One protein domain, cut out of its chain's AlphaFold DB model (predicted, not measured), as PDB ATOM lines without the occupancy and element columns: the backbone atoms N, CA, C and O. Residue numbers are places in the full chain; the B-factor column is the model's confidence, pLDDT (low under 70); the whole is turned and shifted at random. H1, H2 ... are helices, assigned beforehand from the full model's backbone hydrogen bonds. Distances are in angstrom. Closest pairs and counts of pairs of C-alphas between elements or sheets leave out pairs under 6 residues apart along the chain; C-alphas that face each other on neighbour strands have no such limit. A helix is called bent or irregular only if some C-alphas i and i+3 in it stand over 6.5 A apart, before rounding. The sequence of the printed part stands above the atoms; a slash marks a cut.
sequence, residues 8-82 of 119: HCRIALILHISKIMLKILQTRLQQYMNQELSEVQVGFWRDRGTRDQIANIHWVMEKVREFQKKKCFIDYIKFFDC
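What this domain is: This is residues 8 to 82 of the 119 residues of the protein "Reverse transcriptase domain-containing protein" of Micrurus lemniscatus carvalhoi (UniProt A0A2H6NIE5). Two helices, H1 and H2, follow one another along the longest axis with a looping link between them, and the two end stretches fold back over the same side, making a loose, open frame. Residues 8 to 15 lead to the far end of H1, and residues 67 to 82 return from the far end of H2 toward residue 8. The printed part has 75 residues with two named helices, H1 then H2, and no named strand; the class is all helix. It is only just extended, close to loose, with a radius of gyration of the C-alphas of 17.2 A and spans of 53 by 32 by 20 A.

How they stand to each other: Begin with H1, residues 16 to 36, the longest helix, which has a kink of 43 degrees near residue 29. It is neither bent nor irregular, but only just: C-alphas 28 and 31 are 6.3 A apart. Past the long link of residues 37 to 49 you reach H2, residues 50 to 66, which is apart from H1. In H2 every O i to N i+4 pair is within hydrogen-bond range; in H1 14 of 17 are.

Where its parts are: Find C-alpha 16 at (283.464, 280.148, 377.683); from there H1 runs 29.5 A to C-alpha 36. Find C-alpha 50 at (308.301, 285.021, 364.452); H2 runs 24.5 A to C-alpha 66 at (332.469, 289.107, 364.468).

The domain as a whole: The two C-alphas farthest apart are those of Ile 17 and Gln 68, 53.0 A, while the C-alphas of His 8 and Cys 82 are 14.8 A apart. Look at residues 72 to 77, which stand free. The printed part has no cut; its mean pLDDT is 85.3, and no printed residue is under 70.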
ATOM      1  N   HIS A   8     304.594 265.272 375.839       79.75
ATOM      2  CA  HIS A   8     303.145 265.456 375.755       79.75
ATOM      3  C   HIS A   8     302.764 266.886 376.169       79.75
ATOM      4  O   HIS A   8     303.086 267.323 377.276       79.75
ATOM      5  N   CYS A   9     302.057 267.604 375.291       82.69
ATOM      6  CA  CYS A   9     301.529 268.938 375.568       82.69
ATOM      7  C   CYS A   9     300.152 268.827 376.239       82.69
ATOM      8  O   CYS A   9     299.210 268.295 375.650       82.69
ATOM      9  N   ARG A  10     300.034 269.310 377.479       86.38
ATOM     10  CA  ARG A  10     298.760 269.381 378.201       86.38
ATOM     11  C   ARG A  10     298.092 270.721 377.900       86.38
ATOM     12  O   ARG A  10     298.655 271.768 378.198       86.38
ATOM     13  N   ILE A  11     296.880 270.685 377.349       86.31
ATOM     14  CA  ILE A  11     296.056 271.876 377.116       86.31
ATOM     15  C   ILE A  11     294.900 271.851 378.115       86.31
ATOM     16  O   ILE A  11     294.141 270.884 378.161       86.31
ATOM     17  N   ALA A  12     294.768 272.905 378.919       87.62
ATOM     18  CA  ALA A  12     293.621 273.075 379.802       87.62
ATOM     19  C   ALA A  12     292.425 273.625 379.013       87.62
ATOM     20  O   ALA A  12     292.540 274.630 378.308       87.62
ATOM     21  N   LEU A  13     291.268 272.976 379.145       91.88
ATOM     22  CA  LEU A  13     290.012 273.476 378.596       91.88
ATOM     23  C   LEU A  13     289.346 274.387 379.628       91.88
ATOM     24  O   LEU A  13     289.108 273.990 380.765       91.88
ATOM     25  N   ILE A  14     289.068 275.621 379.220       91.19
ATOM     26  CA  ILE A  14     288.469 276.659 380.060       91.19
ATOM     27  C   ILE A  14     287.051 276.930 379.554       91.19
ATOM     28  O   ILE A  14     286.827 277.004 378.344       91.19
ATOM     29  N   LEU A  15     286.101 277.111 380.475       95.50
ATOM     30  CA  LEU A  15     284.719 277.470 380.144       95.50
ATOM     31  C   LEU A  15     284.646 278.801 379.378       95.50
ATOM     32  O   LEU A  15     285.458 279.704 379.584       95.50
ATOM     33  N   HIS A  16     283.629 278.954 378.522       91.75
ATOM     34  CA  HIS A  16     283.464 280.148 377.683       91.75
ATOM     35  C   HIS A  16     283.438 281.452 378.492       91.75
ATOM     36  O   HIS A  16     284.116 282.411 378.125       91.75
ATOM     37  N   ILE A  17     282.721 281.470 379.618       94.06
ATOM     38  CA  ILE A  17     282.627 282.644 380.494       94.06
ATOM     39  C   ILE A  17     283.993 282.983 381.099       94.06
ATOM     40  O   ILE A  17     284.453 284.121 381.008       94.06
ATOM     41  N   SER A  18     284.704 281.986 381.625       93.56
ATOM     42  CA  SER A  18     286.049 282.167 382.176       93.56
ATOM     43  C   SER A  18     287.042 282.657 381.116       93.56
ATOM     44  O   SER A  18     287.870 283.517 381.401       93.56
ATOM     45  N   LYS A  19     286.924 282.201 379.862       92.06
ATOM     46  CA  LYS A  19     287.744 282.697 378.744       92.06
ATOM     47  C   LYS A  19     287.479 284.176 378.441       92.06
ATOM     48  O   LYS A  19     288.424 284.918 378.169       92.06
ATOM     49  N   ILE A  20     286.219 284.614 378.502       93.19
ATOM     50  CA  ILE A  20     285.850 286.031 378.344       93.19
ATOM     51  C   ILE A  20     286.466 286.859 379.475       93.19
ATOM     52  O   ILE A  20     287.123 287.867 379.208       93.19
ATOM     53  N   MET A  21     286.330 286.399 380.721       93.31
ATOM     54  CA  MET A  21     286.909 287.066 381.891       93.31
ATOM     55  C   MET A  21     288.430 287.198 381.788       93.31
ATOM     56  O   MET A  21     288.970 288.289 381.975       93.31
ATOM     57  N   LEU A  22     289.123 286.126 381.398       90.88
ATOM     58  CA  LEU A  22     290.570 286.148 381.180       90.88
ATOM     59  C   LEU A  22     290.977 287.152 380.097       90.88
ATOM     60  O   LEU A  22     291.961 287.865 380.272       90.88
ATOM     61  N   LYS A  23     290.207 287.276 379.010       91.75
ATOM     62  CA  LYS A  23     290.502 288.247 377.944       91.75
ATOM     63  C   LYS A  23     290.333 289.697 378.409       91.75
ATOM     64  O   LYS A  23     291.120 290.564 378.022       91.75
ATOM     65  N   ILE A  24     289.346 289.961 379.268       90.94
ATOM     66  CA  ILE A  24     289.163 291.276 379.900       90.94
ATOM     67  C   ILE A  24     290.357 291.595 380.808       90.94
ATOM     68  O   ILE A  24     290.914 292.690 380.712       90.94
ATOM     69  N   LEU A  25     290.777 290.646 381.650       88.31
ATOM     70  CA  LEU A  25     291.940 290.808 382.529       88.31
ATOM     71  C   LEU A  25     293.226 291.033 381.729       88.31
ATOM     72  O   LEU A  25     293.942 291.996 381.995       88.31
ATOM     73  N   GLN A  26     293.474 290.217 380.705       88.44
ATOM     74  CA  GLN A  26     294.633 290.349 379.824       88.44
ATOM     75  C   GLN A  26     294.691 291.739 379.185       88.44
ATOM     76  O   GLN A  26     295.731 292.382 379.233       88.44
ATOM     77  N   THR A  27     293.574 292.238 378.647       87.06
ATOM     78  CA  THR A  27     293.525 293.561 377.997       87.06
ATOM     79  C   THR A  27     293.879 294.688 378.968       87.06
ATOM     80  O   THR A  27     294.581 295.627 378.600       87.06
ATOM     81  N   ARG A  28     293.419 294.595 380.223       85.75
ATOM     82  CA  ARG A  28     293.736 295.584 381.265       85.75
ATOM     83  C   ARG A  28     295.196 295.507 381.700       85.75
ATOM     84  O   ARG A  28     295.818 296.541 381.910       85.75
ATOM     85  N   LEU A  29     295.740 294.297 381.814       83.12
ATOM     86  CA  LEU A  29     297.133 294.080 382.203       83.12
ATOM     87  C   LEU A  29     298.122 294.431 381.090       83.12
ATOM     88  O   LEU A  29     299.251 294.822 381.373       83.12
ATOM     89  N   GLN A  30     297.697 294.345 379.831       82.81
ATOM     90  CA  GLN A  30     298.570 294.556 378.682       82.81
ATOM     91  C   GLN A  30     299.177 295.963 378.643       82.81
ATOM     92  O   GLN A  30     300.311 296.118 378.207       82.81
ATOM     93  N   GLN A  31     298.476 296.978 379.156       76.12
ATOM     94  CA  GLN A  31     299.016 298.339 379.249       76.12
ATOM     95  C   GLN A  31     300.239 298.423 380.176       76.12
ATOM     96  O   GLN A  31     301.202 299.101 379.832       76.12
ATOM     97  N   TYR A  32     300.239 297.694 381.298       78.25
ATOM     98  CA  TYR A  32     301.391 297.628 382.209       78.25
ATOM     99  C   TYR A  32     302.485 296.722 381.670       78.25
ATOM    100  O   TYR A  32     303.660 297.072 381.707       78.25
ATOM    101  N   MET A  33     302.103 295.569 381.114       77.38
ATOM    102  CA  MET A  33     303.069 294.644 380.531       77.38
ATOM    103  C   MET A  33     303.856 295.297 379.397       77.38
ATOM    104  O   MET A  33     305.057 295.089 379.313       77.38
ATOM    105  N   ASN A  34     303.224 296.135 378.576       78.25
ATOM    106  CA  ASN A  34     303.921 296.852 377.510       78.25
ATOM    107  C   ASN A  34     304.958 297.869 378.031       78.25
ATOM    108  O   ASN A  34     305.842 298.252 377.276       78.25
ATOM    109  N   GLN A  35     304.850 298.331 379.282       75.81
ATOM    110  CA  GLN A  35     305.841 299.222 379.901       75.81
ATOM    111  C   GLN A  35     306.980 298.437 380.561       75.81
ATOM    112  O   GLN A  35     308.122 298.886 380.544       75.81
ATOM    113  N   GLU A  36     306.677 297.278 381.153       75.75
ATOM    114  CA  GLU A  36     307.667 296.474 381.883       75.75
ATOM    115  C   GLU A  36     308.429 295.473 381.013       75.75
ATOM    116  O   GLU A  36     309.562 295.103 381.333       75.75
ATOM    117  N   LEU A  37     307.811 294.972 379.945       73.75
ATOM    118  CA  LEU A  37     308.446 293.985 379.089       73.75
ATOM    119  C   LEU A  37     309.596 294.644 378.313       73.75
ATOM    120  O   LEU A  37     309.456 295.706 377.713       73.75
ATOM    121  N   SER A  38     310.753 293.982 378.307       70.19
ATOM    122  CA  SER A  38     311.925 294.459 377.575       70.19
ATOM    123  C   SER A  38     311.681 294.432 376.065       70.19
ATOM    124  O   SER A  38     311.061 293.500 375.541       70.19
ATOM    125  N   GLU A  39     312.273 295.389 375.345       71.31
ATOM    126  CA  GLU A  39     312.324 295.392 373.880       71.31
ATOM    127  C   GLU A  39     312.913 294.097 373.296       71.31
ATOM    128  O   GLU A  39     312.604 293.760 372.156       71.31
ATOM    129  N   VAL A  40     313.701 293.347 374.074       71.19
ATOM    130  CA  VAL A  40     314.306 292.067 373.672       71.19
ATOM    131  C   VAL A  40     313.312 290.900 373.740       71.19
ATOM    132  O   VAL A  40     313.481 289.901 373.043       71.19
ATOM    133  N   GLN A  41     312.252 291.001 374.550       78.69
ATOM    134  CA  GLN A  41     311.231 289.960 374.626       78.69
ATOM    135  C   GLN A  41     310.291 290.063 373.424       78.69
ATOM    136  O   GLN A  41     309.784 291.135 373.117       78.69
ATOM    137  N   VAL A  42     310.046 288.946 372.740       73.56
ATOM    138  CA  VAL A  42     309.330 288.943 371.449       73.56
ATOM    139  C   VAL A  42     308.069 288.078 371.479       73.56
ATOM    140  O   VAL A  42     307.093 288.382 370.804       73.56
ATOM    141  N   GLY A  43     308.048 287.040 372.319       78.81
ATOM    142  CA  GLY A  43     306.855 286.232 372.565       78.81
ATOM    143  C   GLY A  43     305.812 286.994 373.383       78.81
ATOM    144  O   GLY A  43     306.164 287.729 374.305       78.81
ATOM    145  N   PHE A  44     304.532 286.789 373.058       74.62
ATOM    146  CA  PHE A  44     303.365 287.410 373.711       74.62
ATOM    147  C   PHE A  44     303.230 288.933 373.533       74.62
ATOM    148  O   PHE A  44     302.294 289.525 374.072       74.62
ATOM    149  N   TRP A  45     304.108 289.562 372.745       78.69
ATOM    150  CA  TRP A  45     303.979 290.963 372.364       78.69
ATOM    151  C   TRP A  45     302.979 291.162 371.235       78.69
ATOM    152  O   TRP A  45     302.861 290.345 370.321       78.69
ATOM    153  N   ARG A  46     302.283 292.298 371.285       71.81
ATOM    154  CA  ARG A  46     301.507 292.770 370.143       71.81
ATOM    155  C   ARG A  46     302.479 293.204 369.041       71.81
ATOM    156  O   ARG A  46     303.526 293.766 369.337       71.81
ATOM    157  N   ASP A  47     302.123 292.918 367.794       76.88
ATOM    158  CA  ASP A  47     302.802 293.432 366.596       76.88
ATOM    159  C   ASP A  47     304.257 292.960 366.383       76.88
ATOM    160  O   ASP A  47     304.966 293.527 365.557       76.88
ATOM    161  N   ARG A  48     304.699 291.888 367.064       79.25
ATOM    162  CA  ARG A  48     305.987 291.225 366.786       79.25
ATOM    163  C   ARG A  48     305.793 289.783 366.344       79.25
ATOM    164  O   ARG A  48     305.227 288.968 367.072       79.25
ATOM    165  N   GLY A  49     306.242 289.479 365.129       85.12
ATOM    166  CA  GLY A  49     306.098 288.155 364.532       85.12
ATOM    167  C   GLY A  49     307.345 287.288 364.685       85.12
ATOM    168  O   GLY A  49     308.462 287.772 364.869       85.12
ATOM    169  N   THR A  50     307.180 285.977 364.498       87.12
ATOM    170  CA  THR A  50     308.301 285.021 364.452       87.12
ATOM    171  C   THR A  50     309.311 285.371 363.357       87.12
ATOM    172  O   THR A  50     310.504 285.144 363.527       87.12
ATOM    173  N   ARG A  51     308.857 285.969 362.247       89.38
ATOM    174  CA  ARG A  51     309.733 286.406 361.150       89.38
ATOM    175  C   ARG A  51     310.722 287.483 361.596       89.38
ATOM    176  O   ARG A  51     311.902 287.384 361.277       89.38
ATOM    177  N   ASP A  52     310.257 288.454 362.375       86.25
ATOM    178  CA  ASP A  52     311.110 289.522 362.907       86.25
ATOM    179  C   ASP A  52     312.115 288.943 363.909       86.25
ATOM    180  O   ASP A  52     313.287 289.314 363.924       86.25
ATOM    181  N   GLN A  53     311.687 287.955 364.701       86.12
ATOM    182  CA  GLN A  53     312.563 287.257 365.638       86.12
ATOM    183  C   GLN A  53     313.647 286.433 364.928       86.12
ATOM    184  O   GLN A  53     314.796 286.455 365.364       86.12
ATOM    185  N   ILE A  54     313.317 285.748 363.828       90.75
ATOM    186  CA  ILE A  54     314.300 285.035 363.001       90.75
ATOM    187  C   ILE A  54     315.339 286.031 362.476       90.75
ATOM    188  O   ILE A  54     316.531 285.818 362.684       90.75
ATOM    189  N   ALA A  55     314.908 287.151 361.887       90.31
ATOM    190  CA  ALA A  55     315.819 288.182 361.387       90.31
ATOM    191  C   ALA A  55     316.742 288.739 362.491       90.31
ATOM    192  O   ALA A  55     317.957 288.817 362.302       90.31
ATOM    193  N   ASN A  56     316.196 289.032 363.675       86.19
ATOM    194  CA  ASN A  56     316.979 289.492 364.825       86.19
ATOM    195  C   ASN A  56     317.992 288.442 365.310       86.19
ATOM    196  O   ASN A  56     319.126 288.792 365.635       86.19
ATOM    197  N   ILE A  57     317.622 287.156 365.338       89.50
ATOM    198  CA  ILE A  57     318.554 286.071 365.682       89.50
ATOM    199  C   ILE A  57     319.673 285.989 364.643       89.50
ATOM    200  O   ILE A  57     320.834 285.899 365.038       89.50
ATOM    201  N   HIS A  58     319.360 286.068 363.346       91.56
ATOM    202  CA  HIS A  58     320.372 286.099 362.285       91.56
ATOM    203  C   HIS A  58     321.362 287.255 362.491       91.56
ATOM    204  O   HIS A  58     322.571 287.019 362.536       91.56
ATOM    205  N   TRP A  59     320.859 288.466 362.737       91.44
ATOM    206  CA  TRP A  59     321.684 289.645 363.013       91.44
ATOM    207  C   TRP A  59     322.592 289.462 364.240       91.44
ATOM    208  O   TRP A  59     323.808 289.655 364.177       91.44
ATOM    209  N   VAL A  60     322.028 289.021 365.370       89.50
ATOM    210  CA  VAL A  60     322.802 288.732 366.590       89.50
ATOM    211  C   VAL A  60     323.824 287.624 366.332       89.50
ATOM    212  O   VAL A  60     324.938 287.652 366.868       89.50
ATOM    213  N   MET A  61     323.484 286.642 365.492       90.31
ATOM    214  CA  MET A  61     324.385 285.552 365.167       90.31
ATOM    215  C   MET A  61     325.622 286.021 364.400       90.31
ATOM    216  O   MET A  61     326.716 285.532 364.709       90.31
ATOM    217  N   GLU A  62     325.458 286.949 363.464       91.88
ATOM    218  CA  GLU A  62     326.559 287.587 362.738       91.88
ATOM    219  C   GLU A  62     327.444 288.396 363.685       91.88
ATOM    220  O   GLU A  62     328.656 288.175 363.729       91.88
ATOM    221  N   LYS A  63     326.848 289.221 364.554       89.75
ATOM    222  CA  LYS A  63     327.610 290.018 365.529       89.75
ATOM    223  C   LYS A  63     328.443 289.179 366.480       89.75
ATOM    224  O   LYS A  63     329.605 289.474 366.734       89.75
ATOM    225  N   VAL A  64     327.907 288.080 366.984       90.88
ATOM    226  CA  VAL A  64     328.694 287.209 367.862       90.88
ATOM    227  C   VAL A  64     329.828 286.492 367.109       90.88
ATOM    228  O   VAL A  64     330.863 286.219 367.717       90.88
ATOM    229  N   ARG A  65     329.674 286.221 365.802       89.50
ATOM    230  CA  ARG A  65     330.760 285.686 364.958       89.50
ATOM    231  C   ARG A  65     331.874 286.720 364.771       89.50
ATOM    232  O   ARG A  65     333.042 286.347 364.866       89.50
ATOM    233  N   GLU A  66     331.517 287.987 364.556       91.88
ATOM    234  CA  GLU A  66     332.469 289.107 364.468       91.88
ATOM    235  C   GLU A  66     333.300 289.238 365.757       91.88
ATOM    236  O   GLU A  66     334.521 289.339 365.698       91.88
ATOM    237  N   PHE A  67     332.657 289.155 366.927       91.44
ATOM    238  CA  PHE A  67     333.323 289.322 368.228       91.44
ATOM    239  C   PHE A  67     333.831 288.019 368.868       91.44
ATOM    240  O   PHE A  67     334.252 288.045 370.025       91.44
ATOM    241  N   GLN A  68     333.768 286.881 368.164       84.31
ATOM    242  CA  GLN A  68     334.213 285.563 368.651       84.31
ATOM    243  C   GLN A  68     333.665 285.186 370.050       84.31
ATOM    244  O   GLN A  68     334.331 284.515 370.839       84.31
ATOM    245  N   LYS A  69     332.440 285.612 370.389       85.88
ATOM    246  CA  LYS A  69     331.816 285.276 371.683       85.88
ATOM    247  C   LYS A  69     331.090 283.928 371.600       85.88
ATOM    248  O   LYS A  69     330.608 283.523 370.544       85.88
ATOM    249  N   LYS A  70     330.984 283.207 372.719       86.88
ATOM    250  CA  LYS A  70     330.200 281.961 372.783       86.88
ATOM    251  C   LYS A  70     328.700 282.288 372.841       86.88
ATOM    252  O   LYS A  70     328.310 283.236 373.517       86.88
ATOM    253  N   LYS A  71     327.870 281.496 372.154       84.56
ATOM    254  CA  LYS A  71     326.397 281.549 372.241       84.56
ATOM    255  C   LYS A  71     325.877 280.357 373.031       84.56
ATOM    256  O   LYS A  71     326.445 279.271 372.933       84.56
ATOM    257  N   CYS A  72     324.760 280.542 373.721       85.88
ATOM    258  CA  CYS A  72     323.959 279.459 374.274       85.88
ATOM    259  C   CYS A  72     322.474 279.731 374.009       85.88
ATOM    260  O   CYS A  72     322.022 280.874 374.066       85.88
ATOM    261  N   PHE A  73     321.730 278.670 373.701       85.19
ATOM    262  CA  PHE A  73     320.272 278.695 373.688       85.19
ATOM    263  C   PHE A  73     319.788 278.078 374.998       85.19
ATOM    264  O   PHE A  73     320.264 277.012 375.386       85.19
ATOM    265  N   ILE A  74     318.883 278.772 375.684       89.00
ATOM    266  CA  ILE A  74     318.255 278.305 376.920       89.00
ATOM    267  C   ILE A  74     316.802 278.005 376.581       89.00
ATOM    268  O   ILE A  74     316.112 278.874 376.047       89.00
ATOM    269  N   ASP A  75     316.359 276.792 376.887       86.62
ATOM    270  CA  ASP A  75     314.967 276.384 376.733       86.62
ATOM    271  C   ASP A  75     314.406 275.900 378.072       86.62
ATOM    272  O   ASP A  75     315.114 275.282 378.875       86.62
ATOM    273  N   TYR A  76     313.137 276.210 378.324       84.38
ATOM    274  CA  TYR A  76     312.450 275.846 379.558       84.38
ATOM    275  C   TYR A  76     311.574 274.619 379.324       84.38
ATOM    276  O   TYR A  76     310.610 274.650 378.558       84.38
ATOM    277  N   ILE A  77     311.848 273.545 380.062       87.19
ATOM    278  CA  ILE A  77     311.009 272.347 380.042       87.19
ATOM    279  C   ILE A  77     309.669 272.682 380.703       87.19
ATOM    280  O   ILE A  77     309.639 273.068 381.867       87.19
ATOM    281  N   LYS A  78     308.563 272.517 379.966       84.44
ATOM    282  CA  LYS A  78     307.184 272.727 380.458       84.44
ATOM    283  C   LYS A  78     306.995 274.057 381.205       84.44
ATOM    284  O   LYS A  78     306.425 274.088 382.288       84.44
ATOM    285  N   PHE A  79     307.437 275.161 380.597       85.12
ATOM    286  CA  PHE A  79     307.409 276.511 381.180       85.12
ATOM    287  C   PHE A  79     306.142 276.845 381.993       85.12
ATOM    288  O   PHE A  79     306.263 277.331 383.112       85.12
ATOM    289  N   PHE A  80     304.945 276.550 381.468       84.12
ATOM    290  CA  PHE A  80     303.676 276.846 382.148       84.12
ATOM    291  C   PHE A  80     303.372 275.944 383.353       84.12
ATOM    292  O   PHE A  80     302.719 276.404 384.284       84.12
ATOM    293  N   ASP A  81     303.853 274.697 383.364       88.12
ATOM    294  CA  ASP A  81     303.652 273.770 384.489       88.12
ATOM    295  C   ASP A  81     304.621 274.066 385.650       88.12
ATOM    296  O   ASP A  81     304.375 273.659 386.782       88.12
ATOM    297  N   CYS A  82     305.733 274.760 385.381       88.38
ATOM    298  CA  CYS A  82     306.786 275.054 386.358       88.38
ATOM    299  C   CYS A  82     306.661 276.439 387.019       88.38
ATOM    300  O   CYS A  82     307.579 276.864 387.723       88.38
TER     301      CYS A  82